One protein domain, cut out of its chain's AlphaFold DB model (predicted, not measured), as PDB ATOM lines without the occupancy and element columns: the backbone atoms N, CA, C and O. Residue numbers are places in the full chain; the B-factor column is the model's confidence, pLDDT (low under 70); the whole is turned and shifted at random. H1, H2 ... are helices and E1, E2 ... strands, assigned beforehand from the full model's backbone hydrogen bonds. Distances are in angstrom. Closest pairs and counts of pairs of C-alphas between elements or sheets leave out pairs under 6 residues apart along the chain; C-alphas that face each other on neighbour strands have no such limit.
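Overview. This is residues 38 to 121 of the 179 residues of an uncharacterized protein of viral metagenome (UniProt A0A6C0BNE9). A small four-stranded sheet has two helices, H1 and H3, side by side and running the same way over one face, with no named helix on its other face. H3 covers part of the sheet with its first residues and then runs on well past it, making much of the longest axis, while residues 74 to 80 stick out as a loop at the other end. The printed part has 84 residues, with three named helices and four named strands in the order E1 H1 H2 E2 E3 E4 H3; the sheet, in the order E2 E1 E3 E4, is mixed, and the class is mixed, helices and strands. The whole is compact, with a radius of gyration of the C-alphas of 13.5 A, but elongated, spanning 47 by 25 by 22 A.

Along the chain. E1, residues 38 to 41, begins at C-alpha 38, (45.249, -35.136, 9.031). H1, residues 47 to 58, is 16.9 A long, and H2 is residues 60 to 63. E2, residues 66 to 70, is 12.8 A long. E3 is residues 86 to 89 and E4 residues 95 to 97. H3, residues 99 to 121, is 34.0 A long and ends at C-alpha 121, (32.461, -60.852, -1.834).

Arrangement. E2 and E1 are parallel at 31 degrees, with N 39 and O 67 at 2.8 A, within hydrogen-bond range. E1, H1, H2 and E2 form a strand-helix-strand unit, two parallel neighbour strands with helices between, and its crossover is right-handed. E1 and E3 are antiparallel at 177 degrees, with N 40 and O 86 at 2.8 A. E3 and E4, a hairpin, are antiparallel at 159 degrees, with N 96 and O 87 at 2.8 A. H1 and H3 are on the same face of the sheet, making two layers, helices over a sheet. H1 lies over E2 and E1, slantwise to the strands, at 41 degrees to E1 on the local plane. H3 lies over E2 and E3, and only just not over E1 and E4, on each of which 2 of its C-alphas fall. H3 touches H1 with residues 99 to 106 alone, the same way at a shallow tilt of 5 degrees; the closest C-alphas, of Ile 52 and Ile 102, are 6.3 A apart. H3 touches H2 with residues 109 to 113 alone, the closest C-alphas being those of Ser 62 and Leu 109, 6.2 A. Every O i to N i+4 pair is within range in H1 and H3; H2 is too short for one.

Size, cuts and confidence. The two farthest C-alphas, of Lys 76 and Gln 121, are 47.7 A apart. The printed part has no cut. The link E2 to E3, of 15 residues, is long; the other links are tight. The mean pLDDT of the printed part is 87.7, and no printed residue is under 70.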
ATOM      1  N   VAL A  38      45.640 -36.032   7.937       94.25
ATOM      2  CA  VAL A  38      45.249 -35.136   9.031       94.25
ATOM      3  C   VAL A  38      44.357 -34.044   8.475       94.25
ATOM      4  O   VAL A  38      44.780 -33.249   7.637       94.25
ATOM      5  N   LEU A  39      43.123 -33.997   8.955       93.94
ATOM      6  CA  LEU A  39      42.143 -32.997   8.585       93.94
ATOM      7  C   LEU A  39      42.026 -31.956   9.700       93.94
ATOM      8  O   LEU A  39      41.553 -32.250  10.792       93.94
ATOM      9  N   TYR A  40      42.397 -30.720   9.403       92.94
ATOM     10  CA  TYR A  40      42.218 -29.583  10.290       92.94
ATOM     11  C   TYR A  40      40.908 -28.870   9.970       92.94
ATOM     12  O   TYR A  40      40.692 -28.408   8.844       92.94
ATOM     13  N   VAL A  41      40.048 -28.751  10.977       91.94
ATOM     14  CA  VAL A  41      38.709 -28.175  10.844       91.94
ATOM     15  C   VAL A  41      38.455 -27.085  11.870       91.94
ATOM     16  O   VAL A  41      39.042 -27.080  12.951       91.94
ATOM     17  N   ARG A  42      37.549 -26.162  11.530       89.25
ATOM     18  CA  ARG A  42      37.038 -25.139  12.447       89.25
ATOM     19  C   ARG A  42      35.509 -25.063  12.333       89.25
ATOM     20  O   ARG A  42      35.016 -24.261  11.531       89.25
ATOM     21  N   PRO A  43      34.772 -25.877  13.108       84.06
ATOM     22  CA  PRO A  43      33.325 -26.064  12.944       84.06
ATOM     23  C   PRO A  43      32.530 -24.751  12.963       84.06
ATOM     24  O   PRO A  43      31.697 -24.508  12.095       84.06
ATOM     25  N   ASP A  44      32.884 -23.834  13.864       83.69
ATOM     26  CA  ASP A  44      32.102 -22.616  14.128       83.69
ATOM     27  C   ASP A  44      32.154 -21.539  13.030       83.69
ATOM     28  O   ASP A  44      31.495 -20.505  13.142       83.69
ATOM     29  N   ARG A  45      33.015 -21.681  12.012       79.44
ATOM     30  CA  ARG A  45      33.340 -20.570  11.091       79.44
ATOM     31  C   ARG A  45      33.136 -20.879   9.614       79.44
ATOM     32  O   ARG A  45      33.170 -19.940   8.822       79.44
ATOM     33  N   CYS A  46      32.947 -22.136   9.214       81.81
ATOM     34  CA  CYS A  46      32.913 -22.485   7.794       81.81
ATOM     35  C   CYS A  46      31.901 -23.576   7.456       81.81
ATOM     36  O   CYS A  46      31.985 -24.699   7.948       81.81
ATOM     37  N   LYS A  47      31.019 -23.274   6.495       84.81
ATOM     38  CA  LYS A  47      30.063 -24.238   5.927       84.81
ATOM     39  C   LYS A  47      30.754 -25.486   5.362       84.81
ATOM     40  O   LYS A  47      30.256 -26.588   5.547       84.81
ATOM     41  N   GLY A  48      31.923 -25.317   4.738       84.69
ATOM     42  CA  GLY A  48      32.714 -26.426   4.197       84.69
ATOM     43  C   GLY A  48      33.180 -27.415   5.268       84.69
ATOM     44  O   GLY A  48      33.254 -28.607   4.999       84.69
ATOM     45  N   THR A  49      33.413 -26.952   6.500       87.50
ATOM     46  CA  THR A  49      33.737 -27.853   7.616       87.50
ATOM     47  C   THR A  49      32.552 -28.759   7.959       87.50
ATOM     48  O   THR A  49      32.744 -29.959   8.125       87.50
ATOM     49  N   ASN A  50      31.328 -28.225   8.001       88.38
ATOM     50  CA  ASN A  50      30.136 -29.030   8.293       88.38
ATOM     51  C   ASN A  50      29.889 -30.099   7.223       88.38
ATOM     52  O   ASN A  50      29.533 -31.222   7.566       88.38
ATOM     53  N   ILE A  51      30.134 -29.776   5.948       91.06
ATOM     54  CA  ILE A  51      30.052 -30.748   4.845       91.06
ATOM     55  C   ILE A  51      31.048 -31.889   5.065       91.06
ATOM     56  O   ILE A  51      30.688 -33.054   4.933       91.06
ATOM     57  N   ILE A  52      32.289 -31.572   5.446       91.06
ATOM     58  CA  ILE A  52      33.299 -32.598   5.715       91.06
ATOM     59  C   ILE A  52      32.908 -33.469   6.910       91.06
ATOM     60  O   ILE A  52      33.011 -34.689   6.830       91.06
ATOM     61  N   ILE A  53      32.427 -32.868   7.997       89.75
ATOM     62  CA  ILE A  53      31.958 -33.618   9.167       89.75
ATOM     63  C   ILE A  53      30.820 -34.570   8.761       89.75
ATOM     64  O   ILE A  53      30.869 -35.754   9.083       89.75
ATOM     65  N   GLN A  54      29.840 -34.096   7.985       90.38
ATOM     66  CA  GLN A  54      28.750 -34.932   7.463       90.38
ATOM     67  C   GLN A  54      29.244 -36.068   6.555       90.38
ATOM     68  O   GLN A  54      28.746 -37.191   6.659       90.38
ATOM     69  N   LEU A  55      30.233 -35.802   5.695       90.94
ATOM     70  CA  LEU A  55      30.875 -36.825   4.867       90.94
ATOM     71  C   LEU A  55      31.522 -37.907   5.735       90.94
ATOM     72  O   LEU A  55      31.265 -39.086   5.523       90.94
ATOM     73  N   LEU A  56      32.295 -37.528   6.752       90.44
ATOM     74  CA  LEU A  56      32.932 -38.492   7.653       90.44
ATOM     75  C   LEU A  56      31.899 -39.337   8.416       90.44
ATOM     76  O   LEU A  56      32.074 -40.547   8.536       90.44
ATOM     77  N   HIS A  57      30.786 -38.739   8.852       90.19
ATOM     78  CA  HIS A  57      29.691 -39.476   9.496       90.19
ATOM     79  C   HIS A  57      28.957 -40.440   8.559       90.19
ATOM     80  O   HIS A  57      28.421 -41.442   9.022       90.19
ATOM     81  N   SER A  58      28.931 -40.151   7.258       89.50
ATOM     82  CA  SER A  58      28.287 -41.006   6.258       89.50
ATOM     83  C   SER A  58      29.137 -42.231   5.893       89.50
ATOM     84  O   SER A  58      28.601 -43.212   5.384       89.50
ATOM     85  N   PHE A  59      30.445 -42.202   6.177       86.00
ATOM     86  CA  PHE A  59      31.398 -43.262   5.829       86.00
ATOM     87  C   PHE A  59      32.245 -43.731   7.030       86.00
ATOM     88  O   PHE A  59      33.469 -43.760   6.921       86.00
ATOM     89  N   PRO A  60      31.648 -44.137   8.168       76.25
ATOM     90  CA  PRO A  60      32.376 -44.348   9.425       76.25
ATOM     91  C   PRO A  60      33.524 -45.365   9.304       76.25
ATOM     92  O   PRO A  60      34.630 -45.091   9.761       76.25
ATOM     93  N   VAL A  61      33.301 -46.482   8.606       72.19
ATOM     94  CA  VAL A  61      34.283 -47.573   8.426       72.19
ATOM     95  C   VAL A  61      35.513 -47.129   7.620       72.19
ATOM     96  O   VAL A  61      36.624 -47.606   7.817       72.19
ATOM     97  N   SER A  62      35.349 -46.150   6.734       74.06
ATOM     98  CA  SER A  62      36.423 -45.676   5.862       74.06
ATOM     99  C   SER A  62      37.275 -44.557   6.487       74.06
ATOM    100  O   SER A  62      38.198 -44.061   5.832       74.06
ATOM    101  N   THR A  63      37.010 -44.164   7.742       81.25
ATOM    102  CA  THR A  63      37.673 -43.016   8.394       81.25
ATOM    103  C   THR A  63      38.877 -43.352   9.271       81.25
ATOM    104  O   THR A  63      39.571 -42.429   9.685       81.25
ATOM    105  N   ASP A  64      39.214 -44.630   9.471       83.94
ATOM    106  CA  ASP A  64      40.291 -45.056  10.391       83.94
ATOM    107  C   ASP A  64      41.670 -44.428  10.111       83.94
ATOM    108  O   ASP A  64      42.509 -44.301  11.003       83.94
ATOM    109  N   ASN A  65      41.907 -44.007   8.867       88.50
ATOM    110  CA  ASN A  65      43.185 -43.446   8.423       88.50
ATOM    111  C   ASN A  65      43.202 -41.908   8.465       88.50
ATOM    112  O   ASN A  65      44.198 -41.293   8.074       88.50
ATOM    113  N   ILE A  66      42.103 -41.277   8.895       92.25
ATOM    114  CA  ILE A  66      41.906 -39.829   8.876       92.25
ATOM    115  C   ILE A  66      41.790 -39.326  10.313       92.25
ATOM    116  O   ILE A  66      40.808 -39.567  11.007       92.25
ATOM    117  N   TRP A  67      42.781 -38.555  10.751       92.44
ATOM    118  CA  TRP A  67      42.721 -37.860  12.033       92.44
ATOM    119  C   TRP A  67      42.063 -36.493  11.873       92.44
ATOM    120  O   TRP A  67      42.590 -35.635  11.162       92.44
ATOM    121  N   VAL A  68      40.950 -36.258  12.566       92.25
ATOM    122  CA  VAL A  68      40.274 -34.955  12.575       92.25
ATOM    123  C   VAL A  68      40.766 -34.127  13.756       92.25
ATOM    124  O   VAL A  68      40.566 -34.484  14.912       92.25
ATOM    125  N   GLN A  69      41.387 -32.989  13.465       91.81
ATOM    126  CA  GLN A  69      41.843 -32.027  14.455       91.81
ATOM    127  C   GLN A  69      40.960 -30.780  14.428       91.81
ATOM    128  O   GLN A  69      41.053 -29.954  13.515       91.81
ATOM    129  N   ASP A  70      40.162 -30.596  15.479       90.31
ATOM    130  CA  ASP A  70      39.505 -29.315  15.722       90.31
ATOM    131  C   ASP A  70      40.545 -28.284  16.181       90.31
ATOM    132  O   ASP A  70      41.217 -28.451  17.206       90.31
ATOM    133  N   VAL A  71      40.708 -27.215  15.399       89.25
ATOM    134  CA  VAL A  71      41.660 -26.147  15.725       89.25
ATOM    135  C   VAL A  71      41.137 -25.172  16.772       89.25
ATOM    136  O   VAL A  71      41.917 -24.375  17.296       89.25
ATOM    137  N   THR A  72      39.835 -25.179  17.069       86.00
ATOM    138  CA  THR A  72      39.258 -24.314  18.107       86.00
ATOM    139  C   THR A  72      39.816 -24.657  19.487       86.00
ATOM    140  O   THR A  72      39.997 -23.749  20.302       86.00
ATOM    141  N   LEU A  73      40.171 -25.930  19.686       87.56
ATOM    142  CA  LEU A  73      40.740 -26.497  20.906       87.56
ATOM    143  C   LEU A  73      42.248 -26.231  21.060       87.56
ATOM    144  O   LEU A  73      42.823 -26.484  22.120       87.56
ATOM    145  N   LEU A  74      42.919 -25.714  20.023       85.69
ATOM    146  CA  LEU A  74      44.349 -25.415  20.087       85.69
ATOM    147  C   LEU A  74      44.604 -24.131  20.884       85.69
ATOM    148  O   LEU A  74      44.002 -23.086  20.629       85.69
ATOM    149  N   ARG A  75      45.588 -24.177  21.796       85.62
ATOM    150  CA  ARG A  75      45.999 -23.014  22.613       85.62
ATOM    151  C   ARG A  75      46.424 -21.809  21.771       85.62
ATOM    152  O   ARG A  75      46.182 -20.671  22.159       85.62
ATOM    153  N   LYS A  76      47.072 -22.050  20.629       86.12
ATOM    154  CA  LYS A  76      47.448 -21.020  19.654       86.12
ATOM    155  C   LYS A  76      46.742 -21.318  18.343       86.12
ATOM    156  O   LYS A  76      47.026 -22.328  17.705       86.12
ATOM    157  N   LYS A  77      45.825 -20.433  17.956       78.06
ATOM    158  CA  LYS A  77      45.055 -20.581  16.722       78.06
ATOM    159  C   LYS A  77      45.936 -20.199  15.530       78.06
ATOM    160  O   LYS A  77      46.387 -19.054  15.471       78.06
ATOM    161  N   PRO A  78      46.197 -21.121  14.592       76.94
ATOM    162  CA  PRO A  78      46.947 -20.779  13.395       76.94
ATOM    163  C   PRO A  78      46.162 -19.772  12.545       76.94
ATOM    164  O   PRO A  78      45.039 -20.053  12.132       76.94
ATOM    165  N   MET A  79      46.762 -18.612  12.248       76.75
ATOM    166  CA  MET A  79      46.134 -17.578  11.401       76.75
ATOM    167  C   MET A  79      45.854 -18.061   9.976       76.75
ATOM    168  O   MET A  79      44.951 -17.563   9.318       76.75
ATOM    169  N   TRP A  80      46.610 -19.046   9.490       75.56
ATOM    170  CA  TRP A  80      46.391 -19.625   8.167       75.56
ATOM    171  C   TRP A  80      45.122 -20.486   8.095       75.56
ATOM    172  O   TRP A  80      44.652 -20.773   6.997       75.56
ATOM    173  N   LEU A  81      44.526 -20.850   9.240       73.06
ATOM    174  CA  LEU A  81      43.263 -21.581   9.303       73.06
ATOM    175  C   LEU A  81      42.092 -20.623   9.581       73.06
ATOM    176  O   LEU A  81      41.427 -20.655  10.621       73.06
ATOM    177  N   ASN A  82      41.831 -19.748   8.606       73.62
ATOM    178  CA  ASN A  82      40.736 -18.768   8.603       73.62
ATOM    179  C   ASN A  82      39.361 -19.407   8.321       73.62
ATOM    180  O   ASN A  82      38.560 -18.892   7.551       73.62
ATOM    181  N   GLY A  83      39.083 -20.562   8.928       76.31
ATOM    182  CA  GLY A  83      37.856 -21.329   8.704       76.31
ATOM    183  C   GLY A  83      37.915 -22.274   7.504       76.31
ATOM    184  O   GLY A  83      37.126 -23.205   7.440       76.31
ATOM    185  N   THR A  84      38.862 -22.111   6.584       89.00
ATOM    186  CA  THR A  84      39.033 -23.041   5.464       89.00
ATOM    187  C   THR A  84      39.499 -24.413   5.967       89.00
ATOM    188  O   THR A  84      40.525 -24.466   6.647       89.00
ATOM    189  N   PRO A  85      38.796 -25.518   5.648       91.69
ATOM    190  CA  PRO A  85      39.255 -26.852   6.014       91.69
ATOM    191  C   PRO A  85      40.541 -27.199   5.266       91.69
ATOM    192  O   PRO A  85      40.708 -26.832   4.099       91.69
ATOM    193  N   ILE A  86      41.455 -27.894   5.935       93.50
ATOM    194  CA  ILE A  86      42.750 -28.267   5.361       93.50
ATOM    195  C   ILE A  86      42.986 -29.749   5.596       93.50
ATOM    196  O   ILE A  86      42.977 -30.200   6.737       93.50
ATOM    197  N   LEU A  87      43.225 -30.491   4.521       94.94
ATOM    198  CA  LEU A  87      43.570 -31.906   4.561       94.94
ATOM    199  C   LEU A  87      45.041 -32.058   4.181       94.94
ATOM    200  O   LEU A  87      45.443 -31.671   3.085       94.94
ATOM    201  N   ALA A  88      45.841 -32.606   5.086       94.88
ATOM    202  CA  ALA A  88      47.252 -32.881   4.866       94.88
ATOM    203  C   ALA A  88      47.477 -34.390   4.723       94.88
ATOM    204  O   ALA A  88      47.124 -35.158   5.619       94.88
ATOM    205  N   ASP A  89      48.092 -34.794   3.616       94.25
ATOM    206  CA  ASP A  89      48.561 -36.157   3.379       94.25
ATOM    207  C   ASP A  89      49.979 -36.312   3.945       94.25
ATOM    208  O   ASP A  89      50.909 -35.607   3.535       94.25
ATOM    209  N   LYS A  90      50.161 -37.231   4.899       90.75
ATOM    210  CA  LYS A  90      51.472 -37.483   5.516       90.75
ATOM    211  C   LYS A  90      52.437 -38.210   4.585       90.75
ATOM    212  O   LYS A  90      53.644 -38.005   4.697       90.75
ATOM    213  N   ASN A  91      51.921 -39.056   3.700       89.38
ATOM    214  CA  ASN A  91      52.715 -39.892   2.811       89.38
ATOM    215  C   ASN A  91      53.207 -39.075   1.611       89.38
ATOM    216  O   ASN A  91      54.401 -39.065   1.316       89.38
ATOM    217  N   LEU A  92      52.299 -38.346   0.956       88.94
ATOM    218  CA  LEU A  92      52.611 -37.577  -0.252       88.94
ATOM    219  C   LEU A  92      53.117 -36.158   0.040       88.94
ATOM    220  O   LEU A  92      53.607 -35.487  -0.865       88.94
ATOM    221  N   LYS A  93      53.015 -35.691   1.294       89.88
ATOM    222  CA  LYS A  93      53.321 -34.307   1.704       89.88
ATOM    223  C   LYS A  93      52.510 -33.260   0.922       89.88
ATOM    224  O   LYS A  93      52.962 -32.132   0.733       89.88
ATOM    225  N   ILE A  94      51.307 -33.632   0.481       93.69
ATOM    226  CA  ILE A  94      50.376 -32.758  -0.242       93.69
ATOM    227  C   ILE A  94      49.388 -32.145   0.751       93.69
ATOM    228  O   ILE A  94      48.963 -32.787   1.713       93.69
ATOM    229  N   ILE A  95      49.024 -30.882   0.520       94.00
ATOM    230  CA  ILE A  95      48.049 -30.154   1.333       94.00
ATOM    231  C   ILE A  95      46.903 -29.693   0.434       94.00
ATOM    232  O   ILE A  95      47.096 -28.835  -0.426       94.00
ATOM    233  N   TYR A  96      45.704 -30.206   0.690       94.88
ATOM    234  CA  TYR A  96      44.464 -29.775   0.053       94.88
ATOM    235  C   TYR A  96      43.769 -28.732   0.930       94.88
ATOM    236  O   TYR A  96      43.739 -28.858   2.158       94.88
ATOM    237  N   ARG A  97      43.207 -27.685   0.321       93.00
ATOM    238  CA  ARG A  97      42.579 -26.572   1.048       93.00
ATOM    239  C   ARG A  97      41.173 -26.308   0.532       93.00
ATOM    240  O   ARG A  97      40.936 -26.289  -0.670       93.00
ATOM    241  N   GLY A  98      40.246 -26.032   1.442       91.94
ATOM    242  CA  GLY A  98      38.900 -25.588   1.102       91.94
ATOM    243  C   GLY A  98      38.151 -26.629   0.285       91.94
ATOM    244  O   GLY A  98      37.997 -27.763   0.728       91.94
ATOM    245  N   ASN A  99      37.689 -26.232  -0.900       92.75
ATOM    246  CA  ASN A  99      36.927 -27.113  -1.775       92.75
ATOM    247  C   ASN A  99      37.744 -28.326  -2.245       92.75
ATOM    248  O   ASN A  99      37.201 -29.421  -2.313       92.75
ATOM    249  N   ASP A 100      39.048 -28.170  -2.474       94.31
ATOM    250  CA  ASP A 100      39.900 -29.277  -2.925       94.31
ATOM    251  C   ASP A 100      39.989 -30.378  -1.869       94.31
ATOM    252  O   ASP A 100      39.981 -31.562  -2.197       94.31
ATOM    253  N   ALA A 101      40.005 -29.993  -0.587       94.12
ATOM    254  CA  ALA A 101      39.966 -30.948   0.515       94.12
ATOM    255  C   ALA A 101      38.638 -31.717   0.539       94.12
ATOM    256  O   ALA A 101      38.640 -32.919   0.783       94.12
ATOM    257  N   ILE A 102      37.519 -31.042   0.253       93.75
ATOM    258  CA  ILE A 102      36.187 -31.659   0.199       93.75
ATOM    259  C   ILE A 102      36.110 -32.652  -0.962       93.75
ATOM    260  O   ILE A 102      35.749 -33.808  -0.753       93.75
ATOM    261  N   VAL A 103      36.484 -32.221  -2.170       95.12
ATOM    262  CA  VAL A 103      36.433 -33.043  -3.389       95.12
ATOM    263  C   VAL A 103      37.346 -34.260  -3.267       95.12
ATOM    264  O   VAL A 103      36.928 -35.379  -3.581       95.12
ATOM    265  N   PHE A 104      38.572 -34.062  -2.772       94.88
ATOM    266  CA  PHE A 104      39.493 -35.162  -2.514       94.88
ATOM    267  C   PHE A 104      38.894 -36.153  -1.517       94.88
ATOM    268  O   PHE A 104      38.835 -37.346  -1.804       94.88
ATOM    269  N   LEU A 105      38.407 -35.666  -0.372       93.56
ATOM    270  CA  LEU A 105      37.878 -36.523   0.685       93.56
ATOM    271  C   LEU A 105      36.655 -37.317   0.216       93.56
ATOM    272  O   LEU A 105      36.565 -38.511   0.477       93.56
ATOM    273  N   GLN A 106      35.744 -36.683  -0.522       93.62
ATOM    274  CA  GLN A 106      34.574 -37.347  -1.092       93.62
ATOM    275  C   GLN A 106      34.981 -38.465  -2.061       93.62
ATOM    276  O   GLN A 106      34.470 -39.580  -1.969       93.62
ATOM    277  N   THR A 107      35.935 -38.185  -2.953       93.00
ATOM    278  CA  THR A 107      36.443 -39.168  -3.921       93.00
ATOM    279  C   THR A 107      37.139 -40.328  -3.209       93.00
ATOM    280  O   THR A 107      36.876 -41.491  -3.512       93.00
ATOM    281  N   TYR A 108      37.981 -40.016  -2.224       92.25
ATOM    282  CA  TYR A 108      38.721 -40.993  -1.435       92.25
ATOM    283  C   TYR A 108      37.789 -41.936  -0.663       92.25
ATOM    284  O   TYR A 108      37.931 -43.155  -0.752       92.25
ATOM    285  N   LEU A 109      36.800 -41.387   0.051       91.44
ATOM    286  CA  LEU A 109      35.847 -42.180   0.833       91.44
ATOM    287  C   LEU A 109      34.966 -43.063  -0.061       91.44
ATOM    288  O   LEU A 109      34.766 -44.234   0.257       91.44
ATOM    289  N   MET A 110      34.494 -42.550  -1.206       90.31
ATOM    290  CA  MET A 110      33.714 -43.352  -2.157       90.31
ATOM    291  C   MET A 110      34.523 -44.519  -2.734       90.31
ATOM    292  O   MET A 110      34.015 -45.638  -2.797       90.31
ATOM    293  N   GLN A 111      35.778 -44.282  -3.130       89.56
ATOM    294  CA  GLN A 111      36.648 -45.341  -3.648       89.56
ATOM    295  C   GLN A 111      36.932 -46.408  -2.587       89.56
ATOM    296  O   GLN A 111      36.888 -47.603  -2.880       89.56
ATOM    297  N   ARG A 112      37.181 -45.998  -1.337       86.94
ATOM    298  CA  ARG A 112      37.443 -46.942  -0.247       86.94
ATOM    299  C   ARG A 112      36.220 -47.809   0.067       86.94
ATOM    300  O   ARG A 112      36.364 -49.026   0.155       86.94
ATOM    301  N   ALA A 113      35.030 -47.212   0.136       86.88
ATOM    302  CA  ALA A 113      33.789 -47.949   0.368       86.88
ATOM    303  C   ALA A 113      33.523 -49.012  -0.719       86.88
ATOM    304  O   ALA A 113      33.093 -50.124  -0.411       86.88
ATOM    305  N   GLN A 114      33.824 -48.708  -1.988       87.19
ATOM    306  CA  GLN A 114      33.706 -49.680  -3.084       87.19
ATOM    307  C   GLN A 114      34.692 -50.848  -2.937       87.19
ATOM    308  O   GLN A 114      34.320 -52.003  -3.150       87.19
ATOM    309  N   ASN A 115      35.933 -50.568  -2.535       85.75
ATOM    310  CA  ASN A 115      36.954 -51.600  -2.347       85.75
ATOM    311  C   ASN A 115      36.613 -52.546  -1.182       85.75
ATOM    312  O   ASN A 115      36.815 -53.756  -1.290       85.75
ATOM    313  N   GLU A 116      36.053 -52.021  -0.089       84.50
ATOM    314  CA  GLU A 116      35.616 -52.828   1.058       84.50
ATOM    315  C   GLU A 116      34.471 -53.784   0.678       84.50
ATOM    316  O   GLU A 116      34.469 -54.944   1.095       84.50
ATOM    317  N   GLN A 117      33.534 -53.357  -0.177       82.94
ATOM    318  CA  GLN A 117      32.471 -54.236  -0.684       82.94
ATOM    319  C   GLN A 117      33.016 -55.380  -1.555       82.94
ATOM    320  O   GLN A 117      32.552 -56.516  -1.439       82.94
ATOM    321  N   GLN A 118      34.026 -55.111  -2.387       83.81
ATOM    322  CA  GLN A 118      34.655 -56.144  -3.221       83.81
ATOM    323  C   GLN A 118      35.404 -57.192  -2.383       83.81
ATOM    324  O   GLN A 118      35.348 -58.382  -2.699       83.81
ATOM    325  N   GLN A 119      36.056 -56.788  -1.286       82.69
ATOM    326  CA  GLN A 119      36.755 -57.727  -0.396       82.69
ATOM    327  C   GLN A 119      35.798 -58.693   0.320       82.69
ATOM    328  O   GLN A 119      36.096 -59.884   0.428       82.69
ATOM    329  N   HIS A 120      34.618 -58.227   0.745       78.81
ATOM    330  CA  HIS A 120      33.624 -59.090   1.397       78.81
ATOM    331  C   HIS A 120      33.039 -60.157   0.454       78.81
ATOM    332  O   HIS A 120      32.759 -61.275   0.899       78.81
ATOM    333  N   GLN A 121      32.894 -59.855  -0.845       78.56
ATOM    334  CA  GLN A 121      32.461 -60.852  -1.834       78.56
ATOM    335  C   GLN A 121      33.505 -61.957  -2.051       78.56
ATOM    336  O   GLN A 121      33.131 -63.121  -2.189       78.56
TER     337      GLN A 121